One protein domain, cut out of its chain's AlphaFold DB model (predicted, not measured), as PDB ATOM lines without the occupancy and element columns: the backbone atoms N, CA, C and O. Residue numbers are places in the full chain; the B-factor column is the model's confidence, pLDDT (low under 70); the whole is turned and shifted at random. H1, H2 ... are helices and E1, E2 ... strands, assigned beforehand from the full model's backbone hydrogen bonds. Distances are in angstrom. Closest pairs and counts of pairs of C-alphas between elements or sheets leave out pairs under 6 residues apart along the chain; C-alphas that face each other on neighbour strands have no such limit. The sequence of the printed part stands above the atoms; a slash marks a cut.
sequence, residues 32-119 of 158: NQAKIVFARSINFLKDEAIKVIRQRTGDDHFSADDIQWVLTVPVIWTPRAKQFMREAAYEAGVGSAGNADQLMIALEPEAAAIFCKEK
ATOM      1  N   ASN A  32     208.545 186.888 163.281       64.94
ATOM      2  CA  ASN A  32     208.045 186.544 161.948       64.94
ATOM      3  C   ASN A  32     208.312 185.080 161.558       64.94
ATOM      4  O   ASN A  32     207.509 184.490 160.845       64.94
ATOM      5  N   GLN A  33     209.401 184.467 162.033       77.38
ATOM      6  CA  GLN A  33     209.695 183.056 161.754       77.38
ATOM      7  C   GLN A  33     208.823 182.119 162.592       77.38
ATOM      8  O   GLN A  33     208.328 181.125 162.067       77.38
ATOM      9  N   ALA A  34     208.574 182.460 163.860       85.12
ATOM     10  CA  ALA A  34     207.659 181.694 164.704       85.12
ATOM     11  C   ALA A  34     206.237 181.698 164.120       85.12
ATOM     12  O   ALA A  34     205.610 180.644 164.028       85.12
ATOM     13  N   LYS A  35     205.763 182.853 163.633       87.62
ATOM     14  CA  LYS A  35     204.436 182.964 163.013       87.62
ATOM     15  C   LYS A  35     204.298 182.047 161.800       87.62
ATOM     16  O   LYS A  35     203.300 181.348 161.686       87.62
ATOM     17  N   ILE A  36     205.333 181.974 160.958       90.06
ATOM     18  CA  ILE A  36     205.365 181.068 159.800       90.06
ATOM     19  C   ILE A  36     205.227 179.606 160.233       90.06
ATOM     20  O   ILE A  36     204.505 178.849 159.585       90.06
ATOM     21  N   VAL A  37     205.908 179.191 161.306       91.62
ATOM     22  CA  VAL A  37     205.797 177.815 161.817       91.62
ATOM     23  C   VAL A  37     204.361 177.532 162.249       91.62
ATOM     24  O   VAL A  37     203.774 176.563 161.774       91.62
ATOM     25  N   PHE A  38     203.766 178.411 163.058       91.75
ATOM     26  CA  PHE A  38     202.381 178.248 163.498       91.75
ATOM     27  C   PHE A  38     201.384 178.260 162.340       91.75
ATOM     28  O   PHE A  38     200.542 177.369 162.267       91.75
ATOM     29  N   ALA A  39     201.501 179.205 161.407       94.00
ATOM     30  CA  ALA A  39     200.630 179.288 160.240       94.00
ATOM     31  C   ALA A  39     200.706 178.005 159.395       94.00
ATOM     32  O   ALA A  39     199.681 177.454 159.002       94.00
ATOM     33  N   ARG A  40     201.910 177.456 159.179       94.75
ATOM     34  CA  ARG A  40     202.086 176.180 158.463       94.75
ATOM     35  C   ARG A  40     201.472 175.003 159.212       94.75
ATOM     36  O   ARG A  40     200.812 174.178 158.583       94.75
ATOM     37  N   SER A  41     201.662 174.927 160.528       95.62
ATOM     38  CA  SER A  41     201.056 173.882 161.359       95.62
ATOM     39  C   SER A  41     199.529 173.944 161.320       95.62
ATOM     40  O   SER A  41     198.883 172.919 161.116       95.62
ATOM     41  N   ILE A  42     198.954 175.143 161.456       95.50
ATOM     42  CA  ILE A  42     197.505 175.363 161.382       95.50
ATOM     43  C   ILE A  42     196.986 174.991 159.990       95.50
ATOM     44  O   ILE A  42     196.001 174.265 159.895       95.50
ATOM     45  N   ASN A  43     197.665 175.418 158.919       96.06
ATOM     46  CA  ASN A  43     197.249 175.102 157.554       96.06
ATOM     47  C   ASN A  43     197.252 173.590 157.295       96.06
ATOM     48  O   ASN A  43     196.281 173.064 156.766       96.06
ATOM     49  N   PHE A  44     198.307 172.885 157.712       95.62
ATOM     50  CA  PHE A  44     198.373 171.428 157.572       95.62
ATOM     51  C   PHE A  44     197.198 170.734 158.273       95.62
ATOM     52  O   PHE A  44     196.553 169.855 157.706       95.62
ATOM     53  N   LEU A  45     196.891 171.153 159.501       95.19
ATOM     54  CA  LEU A  45     195.812 170.561 160.287       95.19
ATOM     55  C   LEU A  45     194.429 170.903 159.713       95.19
ATOM     56  O   LEU A  45     193.562 170.032 159.686       95.19
ATOM     57  N   LYS A  46     194.240 172.121 159.194       94.19
ATOM     58  CA  LYS A  46     193.049 172.530 158.435       94.19
ATOM     59  C   LYS A  46     192.842 171.633 157.210       94.19
ATOM     60  O   LYS A  46     191.749 171.100 157.026       94.19
ATOM     61  N   ASP A  47     193.884 171.440 156.404       95.75
ATOM     62  CA  ASP A  47     193.807 170.659 155.165       95.75
ATOM     63  C   ASP A  47     193.492 169.181 155.450       95.75
ATOM     64  O   ASP A  47     192.608 168.598 154.814       95.75
ATOM     65  N   GLU A  48     194.138 168.581 156.459       95.81
ATOM     66  CA  GLU A  48     193.831 167.207 156.877       95.81
ATOM     67  C   GLU A  48     192.411 167.077 157.447       95.81
ATOM     68  O   GLU A  48     191.727 166.091 157.166       95.81
ATOM     69  N   ALA A  49     191.916 168.075 158.183       91.00
ATOM     70  CA  ALA A  49     190.544 168.076 158.684       91.00
ATOM     71  C   ALA A  49     189.515 168.064 157.556       91.00
ATOM     72  O   ALA A  49     188.619 167.219 157.546       91.00
ATOM     73  N   ILE A  50     189.666 168.976 156.590       93.38
ATOM     74  CA  ILE A  50     188.776 169.082 155.429       93.38
ATOM     75  C   ILE A  50     188.798 167.768 154.658       93.38
ATOM     76  O   ILE A  50     187.745 167.199 154.384       93.38
ATOM     77  N   LYS A  51     189.988 167.229 154.380       94.06
ATOM     78  CA  LYS A  51     190.150 165.933 153.713       94.06
ATOM     79  C   LYS A  51     189.411 164.809 154.441       94.06
ATOM     80  O   LYS A  51     188.673 164.065 153.798       94.06
ATOM     81  N   VAL A  52     189.558 164.698 155.762       93.38
ATOM     82  CA  VAL A  52     188.850 163.685 156.564       93.38
ATOM     83  C   VAL A  52     187.333 163.892 156.517       93.38
ATOM     84  O   VAL A  52     186.589 162.913 156.421       93.38
ATOM     85  N   ILE A  53     186.853 165.138 156.555       90.00
ATOM     86  CA  ILE A  53     185.418 165.446 156.476       90.00
ATOM     87  C   ILE A  53     184.859 165.055 155.109       90.00
ATOM     88  O   ILE A  53     183.870 164.322 155.058       90.00
ATOM     89  N   ARG A  54     185.510 165.460 154.014       94.06
ATOM     90  CA  ARG A  54     185.116 165.091 152.644       94.06
ATOM     91  C   ARG A  54     185.045 163.577 152.479       94.06
ATOM     92  O   ARG A  54     184.033 163.050 152.038       94.06
ATOM     93  N   GLN A  55     186.066 162.857 152.947       93.50
ATOM     94  CA  GLN A  55     186.101 161.391 152.888       93.50
ATOM     95  C   GLN A  55     184.958 160.724 153.664       93.50
ATOM     96  O   GLN A  55     184.449 159.692 153.234       93.50
ATOM     97  N   ARG A  56     184.565 161.281 154.815       91.75
ATOM     98  CA  ARG A  56     183.499 160.708 155.654       91.75
ATOM     99  C   ARG A  56     182.094 161.078 155.196       91.75
ATOM    100  O   ARG A  56     181.165 160.325 155.466       91.75
ATOM    101  N   THR A  57     181.934 162.240 154.575       92.06
ATOM    102  CA  THR A  57     180.629 162.770 154.154       92.06
ATOM    103  C   THR A  57     180.319 162.477 152.689       92.06
ATOM    104  O   THR A  57     179.148 162.408 152.330       92.06
ATOM    105  N   GLY A  58     181.345 162.281 151.857       93.31
ATOM    106  CA  GLY A  58     181.220 162.194 150.402       93.31
ATOM    107  C   GLY A  58     180.992 163.546 149.718       93.31
ATOM    108  O   GLY A  58     180.715 163.571 148.524       93.31
ATOM    109  N   ASP A  59     181.076 164.659 150.452       93.56
ATOM    110  CA  ASP A  59     180.905 165.999 149.897       93.56
ATOM    111  C   ASP A  59     182.253 166.592 149.473       93.56
ATOM    112  O   ASP A  59     182.996 167.130 150.291       93.56
ATOM    113  N   ASP A  60     182.564 166.522 148.179       93.50
ATOM    114  CA  ASP A  60     183.799 167.084 147.620       93.50
ATOM    115  C   ASP A  60     183.834 168.624 147.604       93.50
ATOM    116  O   ASP A  60     184.912 169.211 147.445       93.50
ATOM    117  N   HIS A  61     182.687 169.291 147.791       93.62
ATOM    118  CA  HIS A  61     182.584 170.754 147.785       93.62
ATOM    119  C   HIS A  61     182.831 171.364 149.167       93.62
ATOM    120  O   HIS A  61     183.154 172.548 149.245       93.62
ATOM    121  N   PHE A  62     182.758 170.563 150.235       90.12
ATOM    122  CA  PHE A  62     182.989 171.011 151.606       90.12
ATOM    123  C   PHE A  62     184.341 171.721 151.753       90.12
ATOM    124  O   PHE A  62     185.379 171.188 151.351       90.12
ATOM    125  N   SER A  63     184.367 172.911 152.337       91.81
ATOM    126  CA  SER A  63     185.527 173.803 152.354       91.81
ATOM    127  C   SER A  63     185.863 174.313 153.760       91.81
ATOM    128  O   SER A  63     185.180 174.024 154.739       91.81
ATOM    129  N   ALA A  64     186.951 175.082 153.871       88.69
ATOM    130  CA  ALA A  64     187.326 175.730 155.129       88.69
ATOM    131  C   ALA A  64     186.300 176.782 155.586       88.69
ATOM    132  O   ALA A  64     186.210 177.066 156.783       88.69
ATOM    133  N   ASP A  65     185.546 177.347 154.638       89.81
ATOM    134  CA  ASP A  65     184.555 178.393 154.888       89.81
ATOM    135  C   ASP A  65     183.271 177.862 155.522       89.81
ATOM    136  O   ASP A  65     182.566 178.593 156.215       89.81
ATOM    137  N   ASP A  66     183.045 176.557 155.397       88.69
ATOM    138  CA  ASP A  66     181.925 175.846 156.010       88.69
ATOM    139  C   ASP A  66     182.185 175.485 157.487       88.69
ATOM    140  O   ASP A  66     181.334 174.890 158.153       88.69
ATOM    141  N   ILE A  67     183.368 175.826 158.015       87.81
ATOM    142  CA  ILE A  67     183.786 175.530 159.387       87.81
ATOM    143  C   ILE A  67     183.879 176.820 160.204       87.81
ATOM    144  O   ILE A  67     184.584 177.764 159.843       87.81
ATOM    145  N   GLN A  68     183.249 176.805 161.381       92.06
ATOM    146  CA  GLN A  68     183.614 177.701 162.473       92.06
ATOM    147  C   GLN A  68     184.774 177.083 163.261       92.06
ATOM    148  O   GLN A  68     184.646 176.018 163.868       92.06
ATOM    149  N   TRP A  69     185.921 177.746 163.231       91.62
ATOM    150  CA  TRP A  69     187.165 177.264 163.807       91.62
ATOM    151  C   TRP A  69     187.312 177.705 165.258       91.62
ATOM    152  O   TRP A  69     187.098 178.869 165.596       91.62
ATOM    153  N   VAL A  70     187.752 176.782 166.109       91.62
ATOM    154  CA  VAL A  70     188.104 177.066 167.502       91.62
ATOM    155  C   VAL A  70     189.576 176.736 167.705       91.62
ATOM    156  O   VAL A  70     189.983 175.578 167.610       91.62
ATOM    157  N   LEU A  71     190.383 177.755 167.998       90.75
ATOM    158  CA  LEU A  71     191.787 177.589 168.349       90.75
ATOM    159  C   LEU A  71     191.942 177.728 169.864       90.75
ATOM    160  O   LEU A  71     191.683 178.788 170.437       90.75
ATOM    161  N   THR A  72     192.357 176.643 170.515       88.75
ATOM    162  CA  THR A  72     192.604 176.652 171.960       88.75
ATOM    163  C   THR A  72     193.981 177.225 172.272       88.75
ATOM    164  O   THR A  72     194.957 176.938 171.579       88.75
ATOM    165  N   VAL A  73     194.061 178.052 173.313       86.25
ATOM    166  CA  VAL A  73     195.312 178.658 173.788       86.25
ATOM    167  C   VAL A  73     195.428 178.540 175.310       86.25
ATOM    168  O   VAL A  73     194.408 178.503 176.006       86.25
ATOM    169  N   PRO A  74     196.647 178.530 175.871       80.69
ATOM    170  CA  PRO A  74     196.836 178.540 177.317       80.69
ATOM    171  C   PRO A  74     196.220 179.779 177.987       80.69
ATOM    172  O   PRO A  74     196.278 180.892 177.462       80.69
ATOM    173  N   VAL A  75     195.680 179.614 179.200       79.25
ATOM    174  CA  VAL A  75     195.070 180.717 179.976       79.25
ATOM    175  C   VAL A  75     196.062 181.816 180.356       79.25
ATOM    176  O   VAL A  75     195.688 182.984 180.413       79.25
ATOM    177  N   ILE A  76     197.329 181.451 180.556       78.56
ATOM    178  CA  ILE A  76     198.405 182.368 180.956       78.56
ATOM    179  C   ILE A  76     198.881 183.285 179.824       78.56
ATOM    180  O   ILE A  76     199.674 184.192 180.058       78.56
ATOM    181  N   TRP A  77     198.435 183.054 178.588       82.50
ATOM    182  CA  TRP A  77     198.885 183.847 177.455       82.50
ATOM    183  C   TRP A  77     198.339 185.271 177.486       82.50
ATOM    184  O   TRP A  77     197.142 185.512 177.679       82.50
ATOM    185  N   THR A  78     199.230 186.222 177.205       85.94
ATOM    186  CA  THR A  78     198.894 187.643 177.113       85.94
ATOM    187  C   THR A  78     197.923 187.913 175.955       85.94
ATOM    188  O   THR A  78     197.889 187.159 174.976       85.94
ATOM    189  N   PRO A  79     197.153 189.019 175.989       87.00
ATOM    190  CA  PRO A  79     196.323 189.427 174.853       87.00
ATOM    191  C   PRO A  79     197.115 189.527 173.541       87.00
ATOM    192  O   PRO A  79     196.616 189.145 172.484       87.00
ATOM    193  N   ARG A  80     198.383 189.955 173.616       86.00
ATOM    194  CA  ARG A  80     199.293 190.023 172.469       86.00
ATOM    195  C   ARG A  80     199.608 188.641 171.892       86.00
ATOM    196  O   ARG A  80     199.545 188.473 170.680       86.00
ATOM    197  N   ALA A  81     199.906 187.654 172.736       85.88
ATOM    198  CA  ALA A  81     200.147 186.276 172.302       85.88
ATOM    199  C   ALA A  81     198.899 185.656 171.643       85.88
ATOM    200  O   ALA A  81     198.998 184.992 170.609       85.88
ATOM    201  N   LYS A  82     197.707 185.937 172.186       87.06
ATOM    202  CA  LYS A  82     196.429 185.513 171.586       87.06
ATOM    203  C   LYS A  82     196.217 186.145 170.207       87.06
ATOM    204  O   LYS A  82     195.846 185.448 169.265       87.06
ATOM    205  N   GLN A  83     196.500 187.441 170.075       90.69
ATOM    206  CA  GLN A  83     196.421 188.149 168.797       90.69
ATOM    207  C   GLN A  83     197.440 187.614 167.780       90.69
ATOM    208  O   GLN A  83     197.094 187.404 166.621       90.69
ATOM    209  N   PHE A  84     198.663 187.309 168.216       91.00
ATOM    210  CA  PHE A  84     199.690 186.706 167.367       91.00
ATOM    211  C   PHE A  84     199.237 185.366 166.767       91.00
ATOM    212  O   PHE A  84     199.406 185.138 165.571       91.00
ATOM    213  N   MET A  85     198.597 184.499 167.560       91.88
ATOM    214  CA  MET A  85     198.047 183.247 167.027       91.88
ATOM    215  C   MET A  85     196.841 183.451 166.117       91.88
ATOM    216  O   MET A  85     196.687 182.704 165.153       91.88
ATOM    217  N   ARG A  86     196.008 184.465 166.377       94.38
ATOM    218  CA  ARG A  86     194.922 184.841 165.463       94.38
ATOM    219  C   ARG A  86     195.474 185.248 164.095       94.38
ATOM    220  O   ARG A  86     194.965 184.794 163.078       94.38
ATOM    221  N   GLU A  87     196.537 186.046 164.065       94.06
ATOM    222  CA  GLU A  87     197.207 186.421 162.815       94.06
ATOM    223  C   GLU A  87     197.808 185.208 162.099       94.06
ATOM    224  O   GLU A  87     197.639 185.075 160.890       94.06
ATOM    225  N   ALA A  88     198.448 184.294 162.836       93.44
ATOM    226  CA  ALA A  88     198.962 183.047 162.267       93.44
ATOM    227  C   ALA A  88     197.843 182.184 161.650       93.44
ATOM    228  O   ALA A  88     198.027 181.595 160.587       93.44
ATOM    229  N   ALA A  89     196.675 182.127 162.295       94.25
ATOM    230  CA  ALA A  89     195.513 181.411 161.782       94.25
ATOM    231  C   ALA A  89     194.938 182.071 160.517       94.25
ATOM    232  O   ALA A  89     194.650 181.375 159.544       94.25
ATOM    233  N   TYR A  90     194.862 183.403 160.476       95.19
ATOM    234  CA  TYR A  90     194.453 184.124 159.267       95.19
ATOM    235  C   TYR A  90     195.429 183.891 158.106       95.19
ATOM    236  O   TYR A  90     194.989 183.642 156.985       95.19
ATOM    237  N   GLU A  91     196.742 183.880 158.359       94.62
ATOM    238  CA  GLU A  91     197.749 183.515 157.347       94.62
ATOM    239  C   GLU A  91     197.597 182.067 156.851       94.62
ATOM    240  O   GLU A  91     197.938 181.763 155.709       94.62
ATOM    241  N   ALA A  92     197.045 181.179 157.680       94.31
ATOM    242  CA  ALA A  92     196.728 179.798 157.325       94.31
ATOM    243  C   ALA A  92     195.377 179.632 156.597       94.31
ATOM    244  O   ALA A  92     194.977 178.505 156.291       94.31
ATOM    245  N   GLY A  93     194.647 180.721 156.332       92.62
ATOM    246  CA  GLY A  93     193.303 180.673 155.747       92.62
ATOM    247  C   GLY A  93     192.259 180.069 156.690       92.62
ATOM    248  O   GLY A  93     191.326 179.413 156.236       92.62
ATOM    249  N   VAL A  94     192.458 180.228 157.999       91.31
ATOM    250  CA  VAL A  94     191.516 179.836 159.050       91.31
ATOM    251  C   VAL A  94     190.878 181.109 159.596       91.31
ATOM    252  O   VAL A  94     191.428 181.765 160.482       91.31
ATOM    253  N   GLY A  95     189.725 181.476 159.039       90.50
ATOM    254  CA  GLY A  95     189.095 182.770 159.294       90.50
ATOM    255  C   GLY A  95     189.798 183.929 158.587       90.50
ATOM    256  O   GLY A  95     190.815 183.768 157.910       90.50
ATOM    257  N   SER A  96     189.254 185.132 158.745       91.38
ATOM    258  CA  SER A  96     189.875 186.352 158.227       91.38
ATOM    259  C   SER A  96     189.440 187.577 159.026       91.38
ATOM    260  O   SER A  96     188.467 187.534 159.775       91.38
ATOM    261  N   ALA A  97     190.116 188.712 158.834       88.31
ATOM    262  CA  ALA A  97     189.681 189.975 159.431       88.31
ATOM    263  C   ALA A  97     188.288 190.427 158.940       88.31
ATOM    264  O   ALA A  97     187.581 191.105 159.678       88.31
ATOM    265  N   GLY A  98     187.889 190.041 157.721       90.31
ATOM    266  CA  GLY A  98     186.557 190.323 157.169       90.31
ATOM    267  C   GLY A  98     185.463 189.370 157.662       90.31
ATOM    268  O   GLY A  98     184.286 189.675 157.508       90.31
ATOM    269  N   ASN A  99     185.845 188.242 158.266       88.44
ATOM    270  CA  ASN A  99     184.943 187.249 158.845       88.44
ATOM    271  C   ASN A  99     185.515 186.744 160.180       88.44
ATOM    272  O   ASN A  99     185.926 185.590 160.315       88.44
ATOM    273  N   ALA A 100     185.624 187.648 161.156       85.69
ATOM    274  CA  ALA A 100     186.303 187.361 162.420       85.69
ATOM    275  C   ALA A 100     185.584 186.288 163.258       85.69
ATOM    276  O   ALA A 100     186.246 185.537 163.976       85.69
ATOM    277  N   ASP A 101     184.259 186.175 163.126       88.50
ATOM    278  CA  ASP A 101     183.422 185.224 163.875       88.50
ATOM    279  C   ASP A 101     183.652 183.764 163.458       88.50
ATOM    280  O   ASP A 101     183.348 182.830 164.210       88.50
ATOM    281  N   GLN A 102     184.252 183.561 162.282       89.69
ATOM    282  CA  GLN A 102     184.675 182.254 161.796       89.69
ATOM    283  C   GLN A 102     185.818 181.659 162.632       89.69
ATOM    284  O   GLN A 102     185.995 180.445 162.613       89.69
ATOM    285  N   LEU A 103     186.588 182.479 163.364       91.38
ATOM    286  CA  LEU A 103     187.671 182.022 164.240       91.38
ATOM    287  C   LEU A 103     187.474 182.495 165.686       91.38
ATOM    288  O   LEU A 103     187.707 183.660 166.038       91.38
ATOM    289  N   MET A 104     187.189 181.539 166.564       91.44
ATOM    290  CA  MET A 104     187.135 181.732 168.007       91.44
ATOM    291  C   MET A 104     188.451 181.304 168.667       91.44
ATOM    292  O   MET A 104     188.982 180.230 168.392       91.44
ATOM    293  N   ILE A 105     188.961 182.134 169.581       89.62
ATOM    294  CA  ILE A 105     190.059 181.752 170.476       89.62
ATOM    295  C   ILE A 105     189.445 181.335 171.808       89.62
ATOM    296  O   ILE A 105     188.818 182.162 172.467       89.62
ATOM    297  N   ALA A 106     189.634 180.077 172.198       88.12
ATOM    298  CA  ALA A 106     189.135 179.532 173.459       88.12
ATOM    299  C   ALA A 106     190.288 179.256 174.427       88.12
ATOM    300  O   ALA A 106     191.400 178.928 174.005       88.12
ATOM    301  N   LEU A 107     190.043 179.360 175.732       85.88
ATOM    302  CA  LEU A 107     191.044 178.954 176.713       85.88
ATOM    303  C   LEU A 107     191.068 177.429 176.829       85.88
ATOM    304  O   LEU A 107     190.027 176.789 176.961       85.88
ATOM    305  N   GLU A 108     192.261 176.842 176.842       82.62
ATOM    306  CA  GLU A 108     192.447 175.404 177.058       82.62
ATOM    307  C   GLU A 108     191.716 174.872 178.309       82.62
ATOM    308  O   GLU A 108     191.020 173.863 178.173       82.62
ATOM    309  N   PRO A 109     191.781 175.510 179.502       83.69
ATOM    310  CA  PRO A 109     191.039 175.009 180.660       83.69
ATOM    311  C   PRO A 109     189.515 175.054 180.476       83.69
ATOM    312  O   PRO A 109     188.826 174.174 180.983       83.69
ATOM    313  N   GLU A 110     188.979 176.031 179.740       77.75
ATOM    314  CA  GLU A 110     187.537 176.132 179.476       77.75
ATOM    315  C   GLU A 110     187.083 175.048 178.495       77.75
ATOM    316  O   GLU A 110     186.119 174.332 178.764       77.75
ATOM    317  N   ALA A 111     187.824 174.868 177.398       82.12
ATOM    318  CA  ALA A 111     187.563 173.810 176.428       82.12
ATOM    319  C   ALA A 111     187.653 172.417 177.078       82.12
ATOM    320  O   ALA A 111     186.810 171.553 176.832       82.12
ATOM    321  N   ALA A 112     188.637 172.211 177.961       78.75
ATOM    322  CA  ALA A 112     188.767 170.978 178.731       78.75
ATOM    323  C   ALA A 112     187.584 170.765 179.692       78.75
ATOM    324  O   ALA A 112     187.059 169.656 179.771       78.75
ATOM    325  N   ALA A 113     187.132 171.811 180.389       82.62
ATOM    326  CA  ALA A 113     185.993 171.716 181.301       82.62
ATOM    327  C   ALA A 113     184.688 171.356 180.570       82.62
ATOM    328  O   ALA A 113     183.933 170.509 181.050       82.62
ATOM    329  N   ILE A 114     184.444 171.952 179.396       82.69
ATOM    330  CA  ILE A 114     183.288 171.618 178.548       82.69
ATOM    331  C   ILE A 114     183.356 170.151 178.120       82.69
ATOM    332  O   ILE A 114     182.386 169.421 178.308       82.69
ATOM    333  N   PHE A 115     184.517 169.693 177.644       80.88
ATOM    334  CA  PHE A 115     184.709 168.296 177.253       80.88
ATOM    335  C   PHE A 115     184.397 167.324 178.401       80.88
ATOM    336  O   PHE A 115     183.663 166.355 178.209       80.88
ATOM    337  N   CYS A 116     184.908 167.597 179.605       79.00
ATOM    338  CA  CYS A 116     184.643 166.758 180.774       79.00
ATOM    339  C   CYS A 116     183.161 166.746 181.171       79.00
ATOM    340  O   CYS A 116     182.674 165.732 181.663       79.00
ATOM    341  N   LYS A 117     182.446 167.857 180.962       79.00
ATOM    342  CA  LYS A 117     181.015 167.974 181.267       79.00
ATOM    343  C   LYS A 117     180.135 167.240 180.253       79.00
ATOM    344  O   LYS A 117     179.116 166.676 180.636       79.00
ATOM    345  N   GLU A 118     180.484 167.296 178.971       76.38
ATOM    346  CA  GLU A 118     179.690 166.693 177.891       76.38
ATOM    347  C   GLU A 118     179.843 165.169 177.815       76.38
ATOM    348  O   GLU A 118     179.007 164.482 177.229       76.38
ATOM    349  N   LYS A 119     180.895 164.629 178.430       68.00
ATOM    350  CA  LYS A 119     181.119 163.191 178.539       68.00
ATOM    351  C   LYS A 119     180.237 162.578 179.628       68.00
ATOM    352  O   LYS A 119     180.267 162.994 180.783       68.00
TER     353      LYS A 119
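AT A GLANCE: This is residues 32 to 119 of the 158 residues of the protein "Heat shock 70 kDa protein 12A" of Stylophora pistillata (UniProt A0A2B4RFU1). One long helix, H1, meets the shorter helix H2 at a steep angle near its first half, and H2 in turn packs over a small sheet of two side-by-side strands, E1 and E2. H3 leaves the end of E2 as an arm, and residues 113 to 119 stick out free. The printed part has 88 residues, with three named helices and two named strands in the order H1, E1, H2, E2, H3; the sheet has the order E1, E2 and is parallel, and the class is mostly helix. The whole is only just compact, close to loose, with a radius of gyration of the C-alphas of 14.1 A, and the C-alphas span 41 by 37 by 23 A.

HOW THE PARTS SIT: H1, residues 32 to 57, touches H2, residues 79 to 91, with its residues 35 to 43 alone. The closest C-alphas of the two are those of Ala 39 and Ala 88, 4.6 A apart. Their lines stand at a steep tilt of 57 degrees, and they run the same way. E1, residues 69 to 73, and E2, residues 103 to 107, are parallel neighbours, with 31 degrees between their directions. C-alphas 71 and 105 face each other at 5.0 A; N 71 and O 104, 2.9 A apart, and N 104 and O 69, 2.8 A apart, are within hydrogen-bond range. E1, H2 and E2 form a strand-helix-strand unit, two parallel neighbour strands with a helix between them along the chain, and its crossover is right-handed. The closest C-alphas of H2 and E2 are those of Lys 82 and Ile 105, 7.5 A apart. H3, residues 108 to 118, comes closest to E1 with the C-alphas of Glu 108 and Thr 72, 5.3 A apart. H3 is apart from both H1 and H2, and H1 is apart from E2. In H1, H2 and H3 every O i to N i+4 pair is within hydrogen-bond range.

IN THESE COORDINATES: H1 begins at C-alpha 32, at (208.045, 186.544, 161.948), and is 37.1 A from first to last C-alpha. E1 is 13.0 A long and begins at C-alpha 69, at (187.165, 177.264, 163.807). H2 is 18.5 A long, E2 13.3 A and H3 15.5 A. H3 ends at C-alpha 118, at (179.690, 166.693, 177.891).

THE WHOLE: The two C-alphas farthest apart, those of Gly 58 and Thr 78, are 40.9 A apart. The printed part has no cut. The links from H1 to E1 and from H2 to E2 are long, with 11 residues each; those from E1 to H2 and from E2 to H3 are tight. The mean pLDDT of the printed part is 88.7, and residues 32 and 119 are under 70.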